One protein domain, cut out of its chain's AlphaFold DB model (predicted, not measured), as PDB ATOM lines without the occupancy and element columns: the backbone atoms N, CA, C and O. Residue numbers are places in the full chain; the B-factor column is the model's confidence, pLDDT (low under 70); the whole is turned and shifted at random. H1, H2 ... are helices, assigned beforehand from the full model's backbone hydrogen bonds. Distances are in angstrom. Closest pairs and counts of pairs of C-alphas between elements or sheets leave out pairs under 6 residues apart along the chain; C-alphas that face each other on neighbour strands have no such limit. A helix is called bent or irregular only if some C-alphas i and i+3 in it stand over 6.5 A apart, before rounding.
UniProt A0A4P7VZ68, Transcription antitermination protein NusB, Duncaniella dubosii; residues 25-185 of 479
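This is residues 25 to 185 of the 479 residues of the protein "Transcription antitermination protein NusB" of Duncaniella dubosii (UniProt A0A4P7VZ68). What is the main picture? The longest helix, H1, runs through the middle; H9 crosses it on one side and is followed there by H7 and H6, a row along the length of the domain. H4, H5 and H8 make a second side and H2 and H3 a third, while the long unnamed stretch of residues 56 to 81 loops between those two sides. What is it made of, and how large is it? The printed part has 161 residues, with nine named helices, H1 to H9 in chain order, and no named strand; its class is all helix. It is compact, with a radius of gyration of the C-alphas of 14.9 A, and elongated, spanning 47 by 30 by 29 A.

Where is the longest helix? H1 is residues 36 to 55, 28.3 A from C-alpha 36 at (36.009, 37.178, -29.713) to C-alpha 55 at (43.049, 23.410, -6.061). Where are the others? H9 is residues 168 to 183, 22.4 A long, and ends at C-alpha 183 (27.079, 32.821, -6.108); H7 is residues 135 to 151, 21.9 A, and H5 residues 111 to 120, 15.4 A. The shorter ones are H2, 82 to 89; H3, 91 to 99; H4, 104 to 107; H6, 122 to 127; and H8, 154 to 160.

What does H1 touch? H1 touches H9 at a steep tilt of 47 degrees, the same way, with the C-alphas of Gly 41 and Gly 170 closest at 4.0 A. With parts of its length alone it touches H2, closest at Leu 53 and Ala 84, 5.8 A between C-alphas, and H4, at Asp 47 and Ile 104, 4.9 A; it only just touches H5, with 3 pairs of C-alphas within 8 A, the closest Met 55 and Tyr 115 at 6.8 A. H1 and H3 are near each other. What lies farther out? H7 touches H9 at a shallow tilt of 15 degrees, opposite ways, closest at the C-alphas of Val 139 and Leu 182, 6.1 A; H6 and H7 form a helical hairpin, closest at Ala 123 and Leu 141, 5.7 A. H8 touches H4, the C-alphas of Ala 159 and Phe 107 closest at 6.4 A. How do the helix backbones run? Every O i to N i+4 pair is within hydrogen-bond range in H1, H2, H3, H6, H8 and H9, against 4 of 6 in H5 and 12 of 13 in H7; H4 is too short for such a pair. H5 and H7 are only just irregular, C-alphas 116 and 119 being 7.0 A apart and 148 and 151 6.7 A.

How far does it reach? The two C-alphas farthest apart, of Asn 33 and Lys 131, are 47.1 A apart, while the first and last printed, of Phe 25 and Tyr 185, are 5.2 A apart. Are there cuts, long links or weak places? The printed part has no cut, and H1 to H2 is the long link, with 26 residues. The mean pLDDT of the printed part is 90.4, and no printed residue is under 70.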
ATOM      1  N   PHE A  25      24.764  23.991  -8.940       74.75
ATOM      2  CA  PHE A  25      25.416  24.944  -9.829       74.75
ATOM      3  C   PHE A  25      24.964  24.701 -11.271       74.75
ATOM      4  O   PHE A  25      24.885  23.557 -11.723       74.75
ATOM      5  N   LYS A  26      24.719  25.782 -12.017       81.94
ATOM      6  CA  LYS A  26      24.411  25.735 -13.453       81.94
ATOM      7  C   LYS A  26      25.596  26.254 -14.255       81.94
ATOM      8  O   LYS A  26      26.054  27.377 -14.043       81.94
ATOM      9  N   ILE A  27      26.086  25.437 -15.186       87.44
ATOM     10  CA  ILE A  27      27.194  25.829 -16.056       87.44
ATOM     11  C   ILE A  27      26.652  26.676 -17.211       87.44
ATOM     12  O   ILE A  27      25.797  26.210 -17.961       87.44
ATOM     13  N   GLU A  28      27.146  27.913 -17.366       87.62
ATOM     14  CA  GLU A  28      26.775  28.778 -18.500       87.62
ATOM     15  C   GLU A  28      27.103  28.062 -19.829       87.62
ATOM     16  O   GLU A  28      28.249  27.640 -20.009       87.62
ATOM     17  N   PRO A  29      26.149  27.897 -20.766       86.00
ATOM     18  CA  PRO A  29      26.428  27.301 -22.069       86.00
ATOM     19  C   PRO A  29      27.229  28.260 -22.971       86.00
ATOM     20  O   PRO A  29      27.179  29.481 -22.790       86.00
ATOM     21  N   PRO A  30      27.950  27.752 -23.989       86.12
ATOM     22  CA  PRO A  30      28.609  28.610 -24.969       86.12
ATOM     23  C   PRO A  30      27.572  29.404 -25.780       86.12
ATOM     24  O   PRO A  30      26.525  28.879 -26.152       86.12
ATOM     25  N   ALA A  31      27.873  30.664 -26.101       83.12
ATOM     26  CA  ALA A  31      26.971  31.494 -26.899       83.12
ATOM     27  C   ALA A  31      26.874  31.012 -28.361       83.12
ATOM     28  O   ALA A  31      27.892  30.703 -28.982       83.12
ATOM     29  N   GLU A  32      25.670  31.039 -28.939       74.19
ATOM     30  CA  GLU A  32      25.443  30.844 -30.375       74.19
ATOM     31  C   GLU A  32      26.011  32.060 -31.131       74.19
ATOM     32  O   GLU A  32      25.526  33.179 -30.988       74.19
ATOM     33  N   ASN A  33      27.095  31.873 -31.890       81.56
ATOM     34  CA  ASN A  33      27.874  32.932 -32.565       81.56
ATOM     35  C   ASN A  33      28.569  33.930 -31.612       81.56
ATOM     36  O   ASN A  33      28.235  35.120 -31.563       81.56
ATOM     37  N   PRO A  34      29.582  33.478 -30.854       85.44
ATOM     38  CA  PRO A  34      30.266  34.334 -29.900       85.44
ATOM     39  C   PRO A  34      31.170  35.347 -30.615       85.44
ATOM     40  O   PRO A  34      31.945  35.001 -31.508       85.44
ATOM     41  N   SER A  35      31.145  36.604 -30.157       91.62
ATOM     42  CA  SER A  35      32.238  37.542 -30.436       91.62
ATOM     43  C   SER A  35      33.549  37.011 -29.843       91.62
ATOM     44  O   SER A  35      33.536  36.144 -28.963       91.62
ATOM     45  N   ARG A  36      34.696  37.558 -30.266       90.88
ATOM     46  CA  ARG A  36      36.009  37.178 -29.713       90.88
ATOM     47  C   ARG A  36      36.039  37.261 -28.179       90.88
ATOM     48  O   ARG A  36      36.507  36.326 -27.541       90.88
ATOM     49  N   ASP A  37      35.467  38.323 -27.606       92.00
ATOM     50  CA  ASP A  37      35.376  38.513 -26.151       92.00
ATOM     51  C   ASP A  37      34.514  37.446 -25.472       92.00
ATOM     52  O   ASP A  37      34.893  36.921 -24.428       92.00
ATOM     53  N   LYS A  38      33.359  37.102 -26.062       90.62
ATOM     54  CA  LYS A  38      32.466  36.064 -25.526       90.62
ATOM     55  C   LYS A  38      33.111  34.683 -25.595       90.62
ATOM     56  O   LYS A  38      32.978  33.913 -24.652       90.62
ATOM     57  N   LYS A  39      33.819  34.389 -26.690       92.50
ATOM     58  CA  LYS A  39      34.512  33.115 -26.882       92.50
ATOM     59  C   LYS A  39      35.624  32.942 -25.847       92.50
ATOM     60  O   LYS A  39      35.596  31.974 -25.099       92.50
ATOM     61  N   TYR A  40      36.533  33.916 -25.756       94.81
ATOM     62  CA  TYR A  40      37.620  33.873 -24.778       94.81
ATOM     63  C   TYR A  40      37.096  33.886 -23.334       94.81
ATOM     64  O   TYR A  40      37.592  33.146 -22.492       94.81
ATOM     65  N   GLY A  41      36.066  34.688 -23.044       95.69
ATOM     66  CA  GLY A  41      35.468  34.731 -21.712       95.69
ATOM     67  C   GLY A  41      34.869  33.396 -21.276       95.69
ATOM     68  O   GLY A  41      35.058  33.005 -20.130       95.69
ATOM     69  N   HIS A  42      34.205  32.671 -22.181       94.50
ATOM     70  CA  HIS A  42      33.684  31.337 -21.880       94.50
ATOM     71  C   HIS A  42      34.807  30.299 -21.701       94.50
ATOM     72  O   HIS A  42      34.742  29.504 -20.770       94.50
ATOM     73  N   GLU A  43      35.859  30.335 -22.527       94.00
ATOM     74  CA  GLU A  43      37.045  29.473 -22.356       94.00
ATOM     75  C   GLU A  43      37.697  29.693 -20.979       94.00
ATOM     76  O   GLU A  43      37.865  28.743 -20.217       94.00
ATOM     77  N   LEU A  44      37.953  30.954 -20.606       96.06
ATOM     78  CA  LEU A  44      38.520  31.296 -19.300       96.06
ATOM     79  C   LEU A  44      37.598  30.895 -18.139       96.06
ATOM     80  O   LEU A  44      38.080  30.462 -17.099       96.06
ATOM     81  N   TYR A  45      36.282  31.040 -18.294       96.31
ATOM     82  CA  TYR A  45      35.307  30.600 -17.293       96.31
ATOM     83  C   TYR A  45      35.430  29.094 -17.000       96.31
ATOM     84  O   TYR A  45      35.498  28.703 -15.833       96.31
ATOM     85  N   LEU A  46      35.524  28.260 -18.041       95.19
ATOM     86  CA  LEU A  46      35.731  26.819 -17.875       95.19
ATOM     87  C   LEU A  46      37.088  26.511 -17.232       95.19
ATOM     88  O   LEU A  46      37.161  25.653 -16.352       95.19
ATOM     89  N   ASP A  47      38.144  27.231 -17.613       95.50
ATOM     90  CA  ASP A  47      39.469  27.068 -17.009       95.50
ATOM     91  C   ASP A  47      39.455  27.401 -15.518       95.50
ATOM     92  O   ASP A  47      40.006  26.658 -14.712       95.50
ATOM     93  N   LEU A  48      38.775  28.477 -15.122       96.81
ATOM     94  CA  LEU A  48      38.647  28.858 -13.720       96.81
ATOM     95  C   LEU A  48      37.832  27.836 -12.909       96.81
ATOM     96  O   LEU A  48      38.187  27.565 -11.762       96.81
ATOM     97  N   LEU A  49      36.791  27.225 -13.488       95.81
ATOM     98  CA  LEU A  49      36.074  26.108 -12.855       95.81
ATOM     99  C   LEU A  49      37.000  24.910 -12.615       95.81
ATOM    100  O   LEU A  49      37.010  24.349 -11.518       95.81
ATOM    101  N   MET A  50      37.818  24.544 -13.607       95.94
ATOM    102  CA  MET A  50      38.824  23.491 -13.437       95.94
ATOM    103  C   MET A  50      39.881  23.889 -12.407       95.94
ATOM    104  O   MET A  50      40.293  23.056 -11.611       95.94
ATOM    105  N   MET A  51      40.279  25.159 -12.351       96.38
ATOM    106  CA  MET A  51      41.231  25.655 -11.356       96.38
ATOM    107  C   MET A  51      40.700  25.497  -9.924       96.38
ATOM    108  O   MET A  51      41.451  25.089  -9.038       96.38
ATOM    109  N   VAL A  52      39.410  25.774  -9.693       96.44
ATOM    110  CA  VAL A  52      38.748  25.529  -8.398       96.44
ATOM    111  C   VAL A  52      38.807  24.042  -8.040       96.44
ATOM    112  O   VAL A  52      39.171  23.700  -6.913       96.44
ATOM    113  N   LEU A  53      38.499  23.151  -8.985       95.75
ATOM    114  CA  LEU A  53      38.533  21.699  -8.773       95.75
ATOM    115  C   LEU A  53      39.952  21.170  -8.518       95.75
ATOM    116  O   LEU A  53      40.154  20.408  -7.571       95.75
ATOM    117  N   GLU A  54      40.931  21.625  -9.298       95.06
ATOM    118  CA  GLU A  54      42.349  21.273  -9.177       95.06
ATOM    119  C   GLU A  54      42.892  21.677  -7.801       95.06
ATOM    120  O   GLU A  54      43.425  20.851  -7.061       95.06
ATOM    121  N   MET A  55      42.664  22.930  -7.391       95.88
ATOM    122  CA  MET A  55      43.049  23.410  -6.061       95.88
ATOM    123  C   MET A  55      42.261  22.725  -4.929       95.88
ATOM    124  O   MET A  55      42.726  22.666  -3.792       95.88
ATOM    125  N   SER A  56      41.093  22.152  -5.218       95.25
ATOM    126  CA  SER A  56      40.328  21.332  -4.269       95.25
ATOM    127  C   SER A  56      40.764  19.861  -4.231       95.25
ATOM    128  O   SER A  56      40.177  19.080  -3.477       95.25
ATOM    129  N   GLY A  57      41.767  19.456  -5.016       91.44
ATOM    130  CA  GLY A  57      42.300  18.090  -5.031       91.44
ATOM    131  C   GLY A  57      41.533  17.103  -5.920       91.44
ATOM    132  O   GLY A  57      41.580  15.891  -5.675       91.44
ATOM    133  N   PHE A  58      40.798  17.589  -6.925       91.81
ATOM    134  CA  PHE A  58      40.230  16.756  -7.988       91.81
ATOM    135  C   PHE A  58      41.158  16.710  -9.202       91.81
ATOM    136  O   PHE A  58      41.784  17.705  -9.546       91.81
ATOM    137  N   ASP A  59      41.219  15.554  -9.867       87.94
ATOM    138  CA  ASP A  59      41.922  15.422 -11.145       87.94
ATOM    139  C   ASP A  59      41.043  15.963 -12.277       87.94
ATOM    140  O   ASP A  59      40.018  15.369 -12.618       87.94
ATOM    141  N   VAL A  60      41.462  17.080 -12.868       91.06
ATOM    142  CA  VAL A  60      40.754  17.727 -13.984       91.06
ATOM    143  C   VAL A  60      41.277  17.301 -15.359       91.06
ATOM    144  O   VAL A  60      40.820  17.808 -16.378       91.06
ATOM    145  N   SER A  61      42.224  16.360 -15.406       84.38
ATOM    146  CA  SER A  61      42.909  15.926 -16.631       84.38
ATOM    147  C   SER A  61      42.645  14.469 -17.023       84.38
ATOM    148  O   SER A  61      43.202  13.981 -18.010       84.38
ATOM    149  N   SER A  62      41.819  13.746 -16.259       81.00
ATOM    150  CA  SER A  62      41.576  12.305 -16.444       81.00
ATOM    151  C   SER A  62      42.875  11.481 -16.511       81.00
ATOM    152  O   SER A  62      43.021  10.597 -17.359       81.00
ATOM    153  N   GLY A  63      43.857  11.810 -15.668       78.62
ATOM    154  CA  GLY A  63      45.158  11.145 -15.587       78.62
ATOM    155  C   GLY A  63      46.134  11.452 -16.728       78.62
ATOM    156  O   GLY A  63      47.215  10.862 -16.767       78.62
ATOM    157  N   ARG A  64      45.797  12.355 -17.661       82.12
ATOM    158  CA  ARG A  64      46.676  12.724 -18.790       82.12
ATOM    159  C   ARG A  64      47.802  13.661 -18.381       82.12
ATOM    160  O   ARG A  64      48.837  13.706 -19.043       82.12
ATOM    161  N   ARG A  65      47.600  14.414 -17.302       85.56
ATOM    162  CA  ARG A  65      48.521  15.431 -16.809       85.56
ATOM    163  C   ARG A  65      48.702  15.260 -15.304       85.56
ATOM    164  O   ARG A  65      47.797  14.838 -14.595       85.56
ATOM    165  N   GLN A  66      49.903  15.548 -14.810       86.75
ATOM    166  CA  GLN A  66      50.132  15.567 -13.368       86.75
ATOM    167  C   GLN A  66      49.648  16.890 -12.784       86.75
ATOM    168  O   GLN A  66      49.893  17.946 -13.366       86.75
ATOM    169  N   SER A  67      49.007  16.813 -11.619       90.94
ATOM    170  CA  SER A  67      48.603  17.991 -10.855       90.94
ATOM    171  C   SER A  67      49.804  18.914 -10.596       90.94
ATOM    172  O   SER A  67      50.865  18.416 -10.199       90.94
ATOM    173  N   PRO A  68      49.659  20.244 -10.746       92.25
ATOM    174  CA  PRO A  68      50.706  21.197 -10.396       92.25
ATOM    175  C   PRO A  68      50.922  21.264  -8.876       92.25
ATOM    176  O   PRO A  68      51.973  21.708  -8.428       92.25
ATOM    177  N   LEU A  69      49.978  20.757  -8.073       92.31
ATOM    178  CA  LEU A  69      50.096  20.642  -6.617       92.31
ATOM    179  C   LEU A  69      50.749  19.324  -6.171       92.31
ATOM    180  O   LEU A  69      50.789  19.007  -4.979       92.31
ATOM    181  N   ARG A  70      51.260  18.513  -7.108       89.06
ATOM    182  CA  ARG A  70      51.904  17.237  -6.784       89.06
ATOM    183  C   ARG A  70      53.078  17.453  -5.824       89.06
ATOM    184  O   ARG A  70      54.016  18.181  -6.118       89.06
ATOM    185  N   GLY A  71      53.056  16.733  -4.704       85.44
ATOM    186  CA  GLY A  71      54.096  16.816  -3.672       85.44
ATOM    187  C   GLY A  71      53.855  17.907  -2.626       85.44
ATOM    188  O   GLY A  71      54.589  17.954  -1.642       85.44
ATOM    189  N   MET A  72      52.814  18.727  -2.786       90.38
ATOM    190  CA  MET A  72      52.361  19.670  -1.765       90.38
ATOM    191  C   MET A  72      51.355  18.994  -0.828       90.38
ATOM    192  O   MET A  72      50.584  18.122  -1.236       90.38
ATOM    193  N   ALA A  73      51.350  19.393   0.444       87.94
ATOM    194  CA  ALA A  73      50.332  18.946   1.386       87.94
ATOM    195  C   ALA A  73      49.018  19.684   1.101       87.94
ATOM    196  O   ALA A  73      48.951  20.907   1.243       87.94
ATOM    197  N   LEU A  74      47.977  18.943   0.712       89.69
ATOM    198  CA  LEU A  74      46.666  19.530   0.470       89.69
ATOM    199  C   LEU A  74      46.071  20.091   1.768       89.69
ATOM    200  O   LEU A  74      46.200  19.545   2.867       89.69
ATOM    201  N   ASN A  75      45.416  21.234   1.631       90.69
ATOM    202  CA  ASN A  75      44.767  21.938   2.710       90.69
ATOM    203  C   ASN A  75      43.492  21.196   3.121       90.69
ATOM    204  O   ASN A  75      42.482  21.273   2.426       90.69
ATOM    205  N   LYS A  76      43.511  20.561   4.296       89.88
ATOM    206  CA  LYS A  76      42.393  19.770   4.846       89.88
ATOM    207  C   LYS A  76      41.029  20.479   4.911       89.88
ATOM    208  O   LYS A  76      40.017  19.818   5.106       89.88
ATOM    209  N   HIS A  77      41.005  21.812   4.864       90.00
ATOM    210  CA  HIS A  77      39.772  22.604   4.919       90.00
ATOM    211  C   HIS A  77      39.183  22.894   3.532       90.00
ATOM    212  O   HIS A  77      38.016  23.246   3.436       90.00
ATOM    213  N   ILE A  78      39.988  22.778   2.478       91.38
ATOM    214  CA  ILE A  78      39.609  23.106   1.096       91.38
ATOM    215  C   ILE A  78      39.506  21.832   0.263       91.38
ATOM    216  O   ILE A  78      38.637  21.720  -0.600       91.38
ATOM    217  N   GLU A  79      40.377  20.861   0.543       91.12
ATOM    218  CA  GLU A  79      40.398  19.569  -0.121       91.12
ATOM    219  C   GLU A  79      39.014  18.915  -0.066       91.12
ATOM    220  O   GLU A  79      38.487  18.609   1.007       91.12
ATOM    221  N   ARG A  80      38.427  18.709  -1.249       85.75
ATOM    222  CA  ARG A  80      37.128  18.055  -1.449       85.75
ATOM    223  C   ARG A  80      36.015  18.606  -0.546       85.75
ATOM    224  O   ARG A  80      35.164  17.843  -0.070       85.75
ATOM    225  N   ASN A  81      35.990  19.924  -0.336       87.31
ATOM    226  CA  ASN A  81      34.887  20.592   0.359       87.31
ATOM    227  C   ASN A  81      33.539  20.404  -0.382       87.31
ATOM    228  O   ASN A  81      33.474  19.747  -1.426       87.31
ATOM    229  N   ALA A  82      32.428  20.858   0.207       82.50
ATOM    230  CA  ALA A  82      31.098  20.606  -0.352       82.50
ATOM    231  C   ALA A  82      30.952  21.231  -1.747       82.50
ATOM    232  O   ALA A  82      30.578  20.517  -2.672       82.50
ATOM    233  N   LEU A  83      31.374  22.489  -1.925       89.81
ATOM    234  CA  LEU A  83      31.347  23.168  -3.231       89.81
ATOM    235  C   LEU A  83      32.077  22.377  -4.316       89.81
ATOM    236  O   LEU A  83      31.528  22.134  -5.389       89.81
ATOM    237  N   ALA A  84      33.309  21.949  -4.042       89.88
ATOM    238  CA  ALA A  84      34.116  21.258  -5.037       89.88
ATOM    239  C   ALA A  84      33.553  19.871  -5.381       89.88
ATOM    240  O   ALA A  84      33.581  19.459  -6.542       89.88
ATOM    241  N   ARG A  85      32.988  19.159  -4.394       83.56
ATOM    242  CA  ARG A  85      32.281  17.890  -4.630       83.56
ATOM    243  C   ARG A  85      31.048  18.082  -5.507       83.56
ATOM    244  O   ARG A  85      30.848  17.277  -6.414       83.56
ATOM    245  N   SER A  86      30.273  19.132  -5.264       83.00
ATOM    246  CA  SER A  86      29.068  19.443  -6.029       83.00
ATOM    247  C   SER A  86      29.384  19.836  -7.469       83.00
ATOM    248  O   SER A  86      28.800  19.267  -8.387       83.00
ATOM    249  N   LEU A  87      30.380  20.702  -7.693       87.50
ATOM    250  CA  LEU A  87      30.853  21.035  -9.043       87.50
ATOM    251  C   LEU A  87      31.361  19.795  -9.795       87.50
ATOM    252  O   LEU A  87      30.969  19.562 -10.934       87.50
ATOM    253  N   ASN A  88      32.180  18.952  -9.157       86.81
ATOM    254  CA  ASN A  88      32.681  17.712  -9.767       86.81
ATOM    255  C   ASN A  88      31.580  16.648  -9.992       86.81
ATOM    256  O   ASN A  88      31.770  15.666 -10.721       86.81
ATOM    257  N   GLY A  89      30.431  16.801  -9.331       78.88
ATOM    258  CA  GLY A  89      29.252  15.959  -9.504       78.88
ATOM    259  C   GLY A  89      28.490  16.226 -10.802       78.88
ATOM    260  O   GLY A  89      27.796  15.325 -11.259       78.88
ATOM    261  N   LEU A  90      28.646  17.411 -11.402       80.94
ATOM    262  CA  LEU A  90      27.915  17.808 -12.606       80.94
ATOM    263  C   LEU A  90      28.376  17.027 -13.842       80.94
ATOM    264  O   LEU A  90      29.576  16.928 -14.127       80.94
ATOM    265  N   ASP A  91      27.418  16.530 -14.623       76.44
ATOM    266  CA  ASP A  91      27.691  15.777 -15.850       76.44
ATOM    267  C   ASP A  91      28.405  16.637 -16.904       76.44
ATOM    268  O   ASP A  91      29.288  16.148 -17.620       76.44
ATOM    269  N   GLU A  92      28.099  17.935 -16.972       84.12
ATOM    270  CA  GLU A  92      28.763  18.895 -17.854       84.12
ATOM    271  C   GLU A  92      30.249  19.026 -17.509       84.12
ATOM    272  O   GLU A  92      31.103  18.937 -18.396       84.12
ATOM    273  N   ILE A  93      30.570  19.165 -16.219       88.94
ATOM    274  CA  ILE A  93      31.947  19.261 -15.715       88.94
ATOM    275  C   ILE A  93      32.708  17.968 -16.000       88.94
ATOM    276  O   ILE A  93      33.804  18.006 -16.563       88.94
ATOM    277  N   ARG A  94      32.109  16.809 -15.706       84.62
ATOM    278  CA  ARG A  94      32.717  15.505 -16.013       84.62
ATOM    279  C   ARG A  94      32.975  15.335 -17.505       84.62
ATOM    280  O   ARG A  94      34.026  14.835 -17.898       84.62
ATOM    281  N   THR A  95      32.051  15.792 -18.346       83.81
ATOM    282  CA  THR A  95      32.210  15.755 -19.803       83.81
ATOM    283  C   THR A  95      33.356  16.653 -20.269       83.81
ATOM    284  O   THR A  95      34.105  16.257 -21.165       83.81
ATOM    285  N   ILE A  96      33.523  17.838 -19.672       87.19
ATOM    286  CA  ILE A  96      34.643  18.748 -19.959       87.19
ATOM    287  C   ILE A  96      35.979  18.093 -19.593       87.19
ATOM    288  O   ILE A  96      36.875  18.072 -20.439       87.19
ATOM    289  N   ILE A  97      36.079  17.497 -18.399       86.12
ATOM    290  CA  ILE A  97      37.279  16.800 -17.906       86.12
ATOM    291  C   ILE A  97      37.637  15.606 -18.805       86.12
ATOM    292  O   ILE A  97      38.778  15.458 -19.239       86.12
ATOM    293  N   LEU A  98      36.659  14.762 -19.151       81.31
ATOM    294  CA  LEU A  98      36.882  13.581 -19.998       81.31
ATOM    295  C   LEU A  98      37.331  13.952 -21.417       81.31
ATOM    296  O   LEU A  98      38.161  13.264 -22.025       81.31
ATOM    297  N   ARG A  99      36.767  15.031 -21.967       81.81
ATOM    298  CA  ARG A  99      37.084  15.512 -23.317       81.81
ATOM    299  C   ARG A  99      38.290  16.451 -23.357       81.81
ATOM    300  O   ARG A  99      38.662  16.827 -24.462       81.81
ATOM    301  N   ASP A 100      38.883  16.783 -22.207       78.75
ATOM    302  CA  ASP A 100      40.030  17.697 -22.064       78.75
ATOM    303  C   ASP A 100      39.804  19.015 -22.814       78.75
ATOM    304  O   ASP A 100      40.563  19.436 -23.682       78.75
ATOM    305  N   ARG A 101      38.640  19.616 -22.538       75.62
ATOM    306  CA  ARG A 101      38.164  20.834 -23.210       75.62
ATOM    307  C   ARG A 101      38.571  22.130 -22.503       75.62
ATOM    308  O   ARG A 101      38.137  23.191 -22.938       75.62
ATOM    309  N   SER A 102      39.367  22.051 -21.441       81.50
ATOM    310  CA  SER A 102      39.887  23.208 -20.702       81.50
ATOM    311  C   SER A 102      41.361  23.461 -21.022       81.50
ATOM    312  O   SER A 102      42.150  22.522 -21.083       81.50
ATOM    313  N   GLY A 103      41.757  24.726 -21.127       83.19
ATOM    314  CA  GLY A 103      43.136  25.210 -21.203       83.19
ATOM    315  C   GLY A 103      43.821  25.403 -19.843       83.19
ATOM    316  O   GLY A 103      44.829  26.103 -19.768       83.19
ATOM    317  N   ILE A 104      43.321  24.778 -18.769       90.62
ATOM    318  CA  ILE A 104      43.837  24.924 -17.392       90.62
ATOM    319  C   ILE A 104      45.352  24.682 -17.251       90.62
ATOM    320  O   ILE A 104      45.984  25.275 -16.380       90.62
ATOM    321  N   SER A 105      45.963  23.886 -18.139       90.31
ATOM    322  CA  SER A 105      47.419  23.656 -18.175       90.31
ATOM    323  C   SER A 105      48.257  24.925 -18.385       90.31
ATOM    324  O   SER A 105      49.436  24.968 -18.043       90.31
ATOM    325  N   GLN A 106      47.652  25.988 -18.919       91.62
ATOM    326  CA  GLN A 106      48.283  27.299 -19.070       91.62
ATOM    327  C   GLN A 106      48.625  27.958 -17.720       91.62
ATOM    328  O   GLN A 106      49.452  28.874 -17.682       91.62
ATOM    329  N   PHE A 107      47.997  27.517 -16.627       94.56
ATOM    330  CA  PHE A 107      48.109  28.131 -15.302       94.56
ATOM    331  C   PHE A 107      48.950  27.316 -14.307       94.56
ATOM    332  O   PHE A 107      49.054  27.702 -13.145       94.56
ATOM    333  N   ASP A 108      49.589  26.235 -14.751       93.00
ATOM    334  CA  ASP A 108      50.347  25.291 -13.910       93.00
ATOM    335  C   ASP A 108      51.436  25.942 -13.087       93.00
ATOM    336  O   ASP A 108      51.591  25.628 -11.912       93.00
ATOM    337  N   ASP A 109      52.152  26.876 -13.703       91.94
ATOM    338  CA  ASP A 109      53.252  27.585 -13.061       91.94
ATOM    339  C   ASP A 109      52.754  28.544 -11.965       91.94
ATOM    340  O   ASP A 109      53.526  28.952 -11.104       91.94
ATOM    341  N   VAL A 110      51.469  28.922 -11.997       94.69
ATOM    342  CA  VAL A 110      50.879  29.944 -11.117       94.69
ATOM    343  C   VAL A 110      50.037  29.320 -10.001       94.69
ATOM    344  O   VAL A 110      49.950  29.873  -8.905       94.69
ATOM    345  N   ILE A 111      49.418  28.161 -10.254       95.69
ATOM    346  CA  ILE A 111      48.548  27.473  -9.289       95.69
ATOM    347  C   ILE A 111      49.242  27.227  -7.932       95.69
ATOM    348  O   ILE A 111      48.620  27.553  -6.921       95.69
ATOM    349  N   PRO A 112      50.494  26.727  -7.851       95.69
ATOM    350  CA  PRO A 112      51.172  26.498  -6.572       95.69
ATOM    351  C   PRO A 112      51.335  27.768  -5.731       95.69
ATOM    352  O   PRO A 112      51.037  27.754  -4.538       95.69
ATOM    353  N   GLU A 113      51.734  28.882  -6.355       94.62
ATOM    354  CA  GLU A 113      51.908  30.175  -5.676       94.62
ATOM    355  C   GLU A 113      50.574  30.686  -5.110       94.62
ATOM    356  O   GLU A 113      50.485  31.099  -3.952       94.62
ATOM    357  N   ILE A 114      49.506  30.606  -5.910       95.44
ATOM    358  CA  ILE A 114      48.155  30.989  -5.481       95.44
ATOM    359  C   ILE A 114      47.685  30.095  -4.331       95.44
ATOM    360  O   ILE A 114      47.108  30.595  -3.362       95.44
ATOM    361  N   TYR A 115      47.948  28.792  -4.417       95.94
ATOM    362  CA  TYR A 115      47.540  27.812  -3.419       95.94
ATOM    363  C   TYR A 115      48.194  28.057  -2.054       95.94
ATOM    364  O   TYR A 115      47.507  28.077  -1.027       95.94
ATOM    365  N   GLU A 116      49.504  28.316  -2.031       95.00
ATOM    366  CA  GLU A 116      50.247  28.643  -0.806       95.00
ATOM    367  C   GLU A 116      49.801  29.962  -0.169       95.00
ATOM    368  O   GLU A 116      49.900  30.127   1.049       95.00
ATOM    369  N   ALA A 117      49.259  30.891  -0.960       95.56
ATOM    370  CA  ALA A 117      48.754  32.162  -0.459       95.56
ATOM    371  C   ALA A 117      47.383  32.046   0.235       95.56
ATOM    372  O   ALA A 117      47.036  32.931   1.024       95.56
ATOM    373  N   ILE A 118      46.604  30.976   0.012       96.06
ATOM    374  CA  ILE A 118      45.234  30.847   0.552       96.06
ATOM    375  C   ILE A 118      45.165  31.033   2.083       96.06
ATOM    376  O   ILE A 118      44.318  31.811   2.540       96.06
ATOM    377  N   PRO A 119      46.049  30.426   2.904       96.06
ATOM    378  CA  PRO A 119      46.025  30.599   4.357       96.06
ATOM    379  C   PRO A 119      46.200  32.043   4.852       96.06
ATOM    380  O   PRO A 119      45.849  32.358   5.995       96.06
ATOM    381  N   SER A 120      46.729  32.939   4.013       95.19
ATOM    382  CA  SER A 120      46.901  34.352   4.360       95.19
ATOM    383  C   SER A 120      45.579  35.135   4.369       95.19
ATOM    384  O   SER A 120      45.469  36.128   5.100       95.19
ATOM    385  N   LEU A 121      44.558  34.664   3.636       96.44
ATOM    386  CA  LEU A 121      43.291  35.368   3.447       96.44
ATOM    387  C   LEU A 121      42.481  35.499   4.751       96.44
ATOM    388  O   LEU A 121      42.296  34.514   5.474       96.44
ATOM    389  N   PRO A 122      41.887  36.678   5.030       96.19
ATOM    390  CA  PRO A 122      40.941  36.845   6.136       96.19
ATOM    391  C   PRO A 122      39.741  35.889   6.060       96.19
ATOM    392  O   PRO A 122      39.312  35.354   7.087       96.19
ATOM    393  N   ALA A 123      39.235  35.631   4.847       94.31
ATOM    394  CA  ALA A 123      38.149  34.682   4.609       94.31
ATOM    395  C   ALA A 123      38.540  33.258   5.029       94.31
ATOM    396  O   ALA A 123      37.791  32.619   5.762       94.31
ATOM    397  N   TYR A 124      39.750  32.800   4.683       96.81
ATOM    398  CA  TYR A 124      40.256  31.489   5.101       96.81
ATOM    399  C   TYR A 124      40.377  31.384   6.626       96.81
ATOM    400  O   TYR A 124      39.885  30.433   7.231       96.81
ATOM    401  N   LYS A 125      40.966  32.396   7.278       96.25
ATOM    402  CA  LYS A 125      41.109  32.429   8.747       96.25
ATOM    403  C   LYS A 125      39.766  32.376   9.477       96.25
ATOM    404  O   LYS A 125      39.697  31.836  10.580       96.25
ATOM    405  N   SER A 126      38.723  32.951   8.884       94.56
ATOM    406  CA  SER A 126      37.357  32.905   9.416       94.56
ATOM    407  C   SER A 126      36.713  31.542   9.159       94.56
ATOM    408  O   SER A 126      36.147  30.950  10.076       94.56
ATOM    409  N   TYR A 127      36.884  31.007   7.951       95.50
ATOM    410  CA  TYR A 127      36.345  29.724   7.513       95.50
ATOM    411  C   TYR A 127      36.828  28.549   8.380       95.50
ATOM    412  O   TYR A 127      36.017  27.764   8.863       95.50
ATOM    413  N   ILE A 128      38.128  28.462   8.690       95.94
ATOM    414  CA  ILE A 128      38.678  27.352   9.497       95.94
ATOM    415  C   ILE A 128      38.180  27.317  10.954       95.94
ATOM    416  O   ILE A 128      38.410  26.335  11.659       95.94
ATOM    417  N   ARG A 129      37.531  28.390  11.431       94.94
ATOM    418  CA  ARG A 129      36.936  28.464  12.777       94.94
ATOM    419  C   ARG A 129      35.518  27.893  12.823       94.94
ATOM    420  O   ARG A 129      34.990  27.687  13.917       94.94
ATOM    421  N   LEU A 130      34.893  27.658  11.670       90.44
ATOM    422  CA  LEU A 130      33.557  27.081  11.589       90.44
ATOM    423  C   LEU A 130      33.593  25.616  12.031       90.44
ATOM    424  O   LEU A 130      34.413  24.827  11.569       90.44
ATOM    425  N   LYS A 131      32.675  25.234  12.927       85.06
ATOM    426  CA  LYS A 131      32.571  23.841  13.402       85.06
ATOM    427  C   LYS A 131      32.059  22.891  12.318       85.06
ATOM    428  O   LYS A 131      32.440  21.725  12.307       85.06
ATOM    429  N   LYS A 132      31.164  23.375  11.455       82.81
ATOM    430  CA  LYS A 132      30.544  22.613  10.369       82.81
ATOM    431  C   LYS A 132      30.261  23.570   9.201       82.81
ATOM    432  O   LYS A 132      29.183  24.155   9.188       82.81
ATOM    433  N   PRO A 133      31.240  23.794   8.304       82.50
ATOM    434  CA  PRO A 133      31.050  24.637   7.128       82.50
ATOM    435  C   PRO A 133      29.914  24.103   6.249       82.50
ATOM    436  O   PRO A 133      29.806  22.890   6.038       82.50
ATOM    437  N   GLU A 134      29.065  25.001   5.765       80.50
ATOM    438  CA  GLU A 134      28.008  24.726   4.791       80.50
ATOM    439  C   GLU A 134      28.441  25.194   3.390       80.50
ATOM    440  O   GLU A 134      29.418  25.926   3.237       80.50
ATOM    441  N   LEU A 135      27.687  24.816   2.350       81.56
ATOM    442  CA  LEU A 135      27.987  25.183   0.959       81.56
ATOM    443  C   LEU A 135      28.180  26.699   0.775       81.56
ATOM    444  O   LEU A 135      29.102  27.125   0.090       81.56
ATOM    445  N   LYS A 136      27.374  27.518   1.459       83.44
ATOM    446  CA  LYS A 136      27.501  28.984   1.451       83.44
ATOM    447  C   LYS A 136      28.856  29.488   1.952       83.44
ATOM    448  O   LYS A 136      29.369  30.486   1.454       83.44
ATOM    449  N   ASP A 137      29.427  28.802   2.940       89.94
ATOM    450  CA  ASP A 137      30.710  29.170   3.529       89.94
ATOM    451  C   ASP A 137      31.841  28.808   2.561       89.94
ATOM    452  O   ASP A 137      32.787  29.580   2.395       89.94
ATOM    453  N   ASP A 138      31.710  27.668   1.868       92.00
ATOM    454  CA  ASP A 138      32.618  27.258   0.794       92.00
ATOM    455  C   ASP A 138      32.573  28.252  -0.372       92.00
ATOM    456  O   ASP A 138      33.624  28.674  -0.851       92.00
ATOM    457  N   VAL A 139      31.371  28.656  -0.802       92.44
ATOM    458  CA  VAL A 139      31.161  29.663  -1.855       92.44
ATOM    459  C   VAL A 139      31.816  30.981  -1.466       92.44
ATOM    460  O   VAL A 139      32.580  31.532  -2.253       92.44
ATOM    461  N   ALA A 140      31.589  31.467  -0.243       92.88
ATOM    462  CA  ALA A 140      32.185  32.711   0.235       92.88
ATOM    463  C   ALA A 140      33.724  32.642   0.283       92.88
ATOM    464  O   ALA A 140      34.407  33.600  -0.100       92.88
ATOM    465  N   LEU A 141      34.287  31.506   0.715       96.06
ATOM    466  CA  LEU A 141      35.731  31.276   0.691       96.06
ATOM    467  C   LEU A 141      36.271  31.306  -0.743       96.06
ATOM    468  O   LEU A 141      37.222  32.038  -1.020       96.06
ATOM    469  N   TRP A 142      35.658  30.550  -1.655       96.25
ATOM    470  CA  TRP A 142      36.085  30.462  -3.050       96.25
ATOM    471  C   TRP A 142      35.927  31.788  -3.795       96.25
ATOM    472  O   TRP A 142      36.863  32.214  -4.466       96.25
ATOM    473  N   ALA A 143      34.829  32.511  -3.585       95.25
ATOM    474  CA  ALA A 143      34.632  33.871  -4.079       95.25
ATOM    475  C   ALA A 143      35.769  34.809  -3.632       95.25
ATOM    476  O   ALA A 143      36.305  35.580  -4.435       95.25
ATOM    477  N   SER A 144      36.194  34.705  -2.367       96.12
ATOM    478  CA  SER A 144      37.333  35.464  -1.846       96.12
ATOM    479  C   SER A 144      38.667  35.021  -2.456       96.12
ATOM    480  O   SER A 144      39.502  35.881  -2.726       96.12
ATOM    481  N   ILE A 145      38.903  33.721  -2.657       96.69
ATOM    482  CA  ILE A 145      40.130  33.211  -3.296       96.69
ATOM    483  C   ILE A 145      40.221  33.729  -4.733       96.69
ATOM    484  O   ILE A 145      41.229  34.328  -5.103       96.69
ATOM    485  N   ILE A 146      39.154  33.577  -5.518       96.69
ATOM    486  CA  ILE A 146      39.107  34.030  -6.910       96.69
ATOM    487  C   ILE A 146      39.328  35.539  -6.991       96.69
ATOM    488  O   ILE A 146      40.189  35.997  -7.739       96.69
ATOM    489  N   THR A 147      38.607  36.321  -6.189       94.81
ATOM    490  CA  THR A 147      38.691  37.785  -6.256       94.81
ATOM    491  C   THR A 147      40.058  38.299  -5.801       94.81
ATOM    492  O   THR A 147      40.634  39.175  -6.442       94.81
ATOM    493  N   ASN A 148      40.603  37.762  -4.705       95.00
ATOM    494  CA  ASN A 148      41.782  38.345  -4.059       95.00
ATOM    495  C   ASN A 148      43.112  37.709  -4.480       95.00
ATOM    496  O   ASN A 148      44.132  38.389  -4.424       95.00
ATOM    497  N   LEU A 149      43.124  36.436  -4.892       95.69
ATOM    498  CA  LEU A 149      44.355  35.709  -5.233       95.69
ATOM    499  C   LEU A 149      44.462  35.308  -6.707       95.69
ATOM    500  O   LEU A 149      45.562  34.980  -7.139       95.69
ATOM    501  N   VAL A 150      43.367  35.338  -7.475       95.44
ATOM    502  CA  VAL A 150      43.369  34.935  -8.895       95.44
ATOM    503  C   VAL A 150      43.155  36.139  -9.811       95.44
ATOM    504  O   VAL A 150      44.074  36.555 -10.512       95.44
ATOM    505  N   ALA A 151      41.969  36.751  -9.778       92.00
ATOM    506  CA  ALA A 151      41.564  37.801 -10.715       92.00
ATOM    507  C   ALA A 151      42.475  39.040 -10.670       92.00
ATOM    508  O   ALA A 151      42.743  39.651 -11.704       92.00
ATOM    509  N   ASN A 152      42.980  39.379  -9.481       87.56
ATOM    510  CA  ASN A 152      43.869  40.518  -9.252       87.56
ATOM    511  C   ASN A 152      45.365  40.143  -9.223       87.56
ATOM    512  O   ASN A 152      46.200  41.005  -8.950       87.56
ATOM    513  N   ASN A 153      45.730  38.883  -9.493       93.00
ATOM    514  CA  ASN A 153      47.120  38.432  -9.447       93.00
ATOM    515  C   ASN A 153      47.861  38.778 -10.760       93.00
ATOM    516  O   ASN A 153      47.476  38.289 -11.828       93.00
ATOM    517  N   PRO A 154      48.945  39.580 -10.720       92.81
ATOM    518  CA  PRO A 154      49.668  39.990 -11.925       92.81
ATOM    519  C   PRO A 154      50.263  38.826 -12.725       92.81
ATOM    520  O   PRO A 154      50.281  38.880 -13.955       92.81
ATOM    521  N   VAL A 155      50.727  37.773 -12.046       93.88
ATOM    522  CA  VAL A 155      51.312  36.576 -12.665       93.88
ATOM    523  C   VAL A 155      50.225  35.761 -13.360       93.88
ATOM    524  O   VAL A 155      50.400  35.362 -14.511       93.88
ATOM    525  N   PHE A 156      49.062  35.603 -12.722       94.94
ATOM    526  CA  PHE A 156      47.900  34.956 -13.333       94.94
ATOM    527  C   PHE A 156      47.420  35.707 -14.581       94.94
ATOM    528  O   PHE A 156      47.236  35.115 -15.645       94.94
ATOM    529  N   VAL A 157      47.288  37.035 -14.493       94.12
ATOM    530  CA  VAL A 157      46.898  37.880 -15.633       94.12
ATOM    531  C   VAL A 157      47.937  37.807 -16.757       94.12
ATOM    532  O   VAL A 157      47.572  37.763 -17.934       94.12
ATOM    533  N   ALA A 158      49.230  37.769 -16.430       94.12
ATOM    534  CA  ALA A 158      50.294  37.590 -17.414       94.12
ATOM    535  C   ALA A 158      50.232  36.210 -18.088       94.12
ATOM    536  O   ALA A 158      50.403  36.125 -19.304       94.12
ATOM    537  N   ALA A 159      49.935  35.148 -17.332       94.50
ATOM    538  CA  ALA A 159      49.700  33.821 -17.883       94.50
ATOM    539  C   ALA A 159      48.503  33.841 -18.836       94.50
ATOM    540  O   ALA A 159      48.663  33.442 -19.986       94.50
ATOM    541  N   ALA A 160      47.361  34.406 -18.431       94.25
ATOM    542  CA  ALA A 160      46.155  34.521 -19.255       94.25
ATOM    543  C   ALA A 160      46.411  35.250 -20.592       94.25
ATOM    544  O   ALA A 160      45.930  34.816 -21.640       94.25
ATOM    545  N   ARG A 161      47.240  36.304 -20.580       94.38
ATOM    546  CA  ARG A 161      47.638  37.078 -21.776       94.38
ATOM    547  C   ARG A 161      48.424  36.285 -22.819       94.38
ATOM    548  O   ARG A 161      48.507  36.739 -23.956       94.38
ATOM    549  N   LYS A 162      48.990  35.122 -22.469       92.94
ATOM    550  CA  LYS A 162      49.667  34.243 -23.440       92.94
ATOM    551  C   LYS A 162      48.690  33.632 -24.453       92.94
ATOM    552  O   LYS A 162      49.125  33.234 -25.530       92.94
ATOM    553  N   ASN A 163      47.391  33.565 -24.139       91.38
ATOM    554  CA  ASN A 163      46.386  33.061 -25.070       91.38
ATOM    555  C   ASN A 163      46.176  34.084 -26.213       91.38
ATOM    556  O   ASN A 163      45.807  35.227 -25.938       91.38
ATOM    557  N   PRO A 164      46.345  33.708 -27.498       90.44
ATOM    558  CA  PRO A 164      46.150  34.621 -28.631       90.44
ATOM    559  C   PRO A 164      44.746  35.240 -28.706       90.44
ATOM    560  O   PRO A 164      44.563  36.327 -29.258       90.44
ATOM    561  N   ALA A 165      43.734  34.566 -28.155       91.31
ATOM    562  CA  ALA A 165      42.364  35.052 -28.099       91.31
ATOM    563  C   ALA A 165      42.117  36.064 -26.967       91.31
ATOM    564  O   ALA A 165      41.047  36.672 -26.970       91.31
ATOM    565  N   PHE A 166      43.087  36.292 -26.068       94.75
ATOM    566  CA  PHE A 166      42.945  37.146 -24.887       94.75
ATOM    567  C   PHE A 166      42.379  38.527 -25.223       94.75
ATOM    568  O   PHE A 166      42.899  39.249 -26.080       94.75
ATOM    569  N   THR A 167      41.361  38.927 -24.464       95.31
ATOM    570  CA  THR A 167      40.864  40.302 -24.414       95.31
ATOM    571  C   THR A 167      40.540  40.684 -22.974       95.31
ATOM    572  O   THR A 167      40.131  39.845 -22.174       95.31
ATOM    573  N   VAL A 168      40.699  41.963 -22.620       94.69
ATOM    574  CA  VAL A 168      40.396  42.451 -21.258       94.69
ATOM    575  C   VAL A 168      38.904  42.298 -20.936       94.69
ATOM    576  O   VAL A 168      38.542  41.899 -19.829       94.69
ATOM    577  N   ALA A 169      38.038  42.562 -21.919       94.19
ATOM    578  CA  ALA A 169      36.597  42.374 -21.788       94.19
ATOM    579  C   ALA A 169      36.232  40.893 -21.594       94.19
ATOM    580  O   ALA A 169      35.437  40.573 -20.712       94.19
ATOM    581  N   GLY A 170      36.850  39.986 -22.359       95.25
ATOM    582  CA  GLY A 170      36.654  38.547 -22.200       95.25
ATOM    583  C   GLY A 170      37.183  38.032 -20.861       95.25
ATOM    584  O   GLY A 170      36.486  37.272 -20.200       95.25
ATOM    585  N   PHE A 171      38.339  38.518 -20.396       96.56
ATOM    586  CA  PHE A 171      38.876  38.178 -19.073       96.56
ATOM    587  C   PHE A 171      37.897  38.547 -17.953       96.56
ATOM    588  O   PHE A 171      37.526  37.708 -17.135       96.56
ATOM    589  N   THR A 172      37.421  39.795 -17.966       96.00
ATOM    590  CA  THR A 172      36.444  40.295 -16.987       96.00
ATOM    591  C   THR A 172      35.151  39.481 -17.043       96.00
ATOM    592  O   THR A 172      34.597  39.126 -16.006       96.00
ATOM    593  N   ARG A 173      34.688  39.132 -18.251       94.81
ATOM    594  CA  ARG A 173      33.512  38.281 -18.438       94.81
ATOM    595  C   ARG A 173      33.714  36.892 -17.839       94.81
ATOM    596  O   ARG A 173      32.843  36.462 -17.104       94.81
ATOM    597  N   GLY A 174      34.835  36.223 -18.107       95.62
ATOM    598  CA  GLY A 174      35.095  34.874 -17.592       95.62
ATOM    599  C   GLY A 174      35.124  34.816 -16.064       95.62
ATOM    600  O   GLY A 174      34.502  33.939 -15.468       95.62
ATOM    601  N   VAL A 175      35.762  35.804 -15.422       96.75
ATOM    602  CA  VAL A 175      35.749  35.942 -13.955       96.75
ATOM    603  C   VAL A 175      34.329  36.193 -13.442       96.75
ATOM    604  O   VAL A 175      33.896  35.531 -12.502       96.75
ATOM    605  N   ASN A 176      33.579  37.104 -14.066       95.38
ATOM    606  CA  ASN A 176      32.205  37.399 -13.658       95.38
ATOM    607  C   ASN A 176      31.267  36.200 -13.847       95.38
ATOM    608  O   ASN A 176      30.448  35.954 -12.972       95.38
ATOM    609  N   SER A 177      31.403  35.443 -14.938       94.62
ATOM    610  CA  SER A 177      30.647  34.210 -15.181       94.62
ATOM    611  C   SER A 177      30.936  33.165 -14.105       94.62
ATOM    612  O   SER A 177      30.001  32.592 -13.557       94.62
ATOM    613  N   LEU A 178      32.204  32.980 -13.711       95.56
ATOM    614  CA  LEU A 178      32.543  32.087 -12.599       95.56
ATOM    615  C   LEU A 178      31.888  32.554 -11.300       95.56
ATOM    616  O   LEU A 178      31.244  31.766 -10.615       95.56
ATOM    617  N   MET A 179      32.042  33.834 -10.959       93.88
ATOM    618  CA  MET A 179      31.461  34.391  -9.738       93.88
ATOM    619  C   MET A 179      29.937  34.290  -9.742       93.88
ATOM    620  O   MET A 179      29.351  34.044  -8.695       93.88
ATOM    621  N   HIS A 180      29.295  34.463 -10.894       90.25
ATOM    622  CA  HIS A 180      27.861  34.272 -11.056       90.25
ATOM    623  C   HIS A 180      27.475  32.815 -10.797       90.25
ATOM    624  O   HIS A 180      26.683  32.578  -9.896       90.25
ATOM    625  N   THR A 181      28.114  31.843 -11.456       90.50
ATOM    626  CA  THR A 181      27.875  30.413 -11.198       90.50
ATOM    627  C   THR A 181      28.078  30.059  -9.729       90.50
ATOM    628  O   THR A 181      27.229  29.395  -9.150       90.50
ATOM    629  N   LEU A 182      29.168  30.520  -9.105       90.19
ATOM    630  CA  LEU A 182      29.448  30.211  -7.705       90.19
ATOM    631  C   LEU A 182      28.445  30.858  -6.746       90.19
ATOM    632  O   LEU A 182      28.107  30.221  -5.760       90.19
ATOM    633  N   ASN A 183      27.992  32.091  -6.999       86.38
ATOM    634  CA  ASN A 183      27.079  32.821  -6.108       86.38
ATOM    635  C   ASN A 183      25.593  32.531  -6.368       86.38
ATOM    636  O   ASN A 183      24.792  32.711  -5.457       86.38
ATOM    637  N   GLU A 184      25.221  32.065  -7.561       79.44
ATOM    638  CA  GLU A 184      23.875  31.560  -7.874       79.44
ATOM    639  C   GLU A 184      23.661  30.113  -7.414       79.44
ATOM    640  O   GLU A 184      22.742  29.434  -7.876       79.44
ATOM    641  N   TYR A 185      24.503  29.620  -6.505       70.94
ATOM    642  CA  TYR A 185      24.326  28.285  -5.966       70.94
ATOM    643  C   TYR A 185      22.956  28.165  -5.287       70.94
ATOM    644  O   TYR A 185      22.564  29.002  -4.469       70.94
TER     645      TYR A 185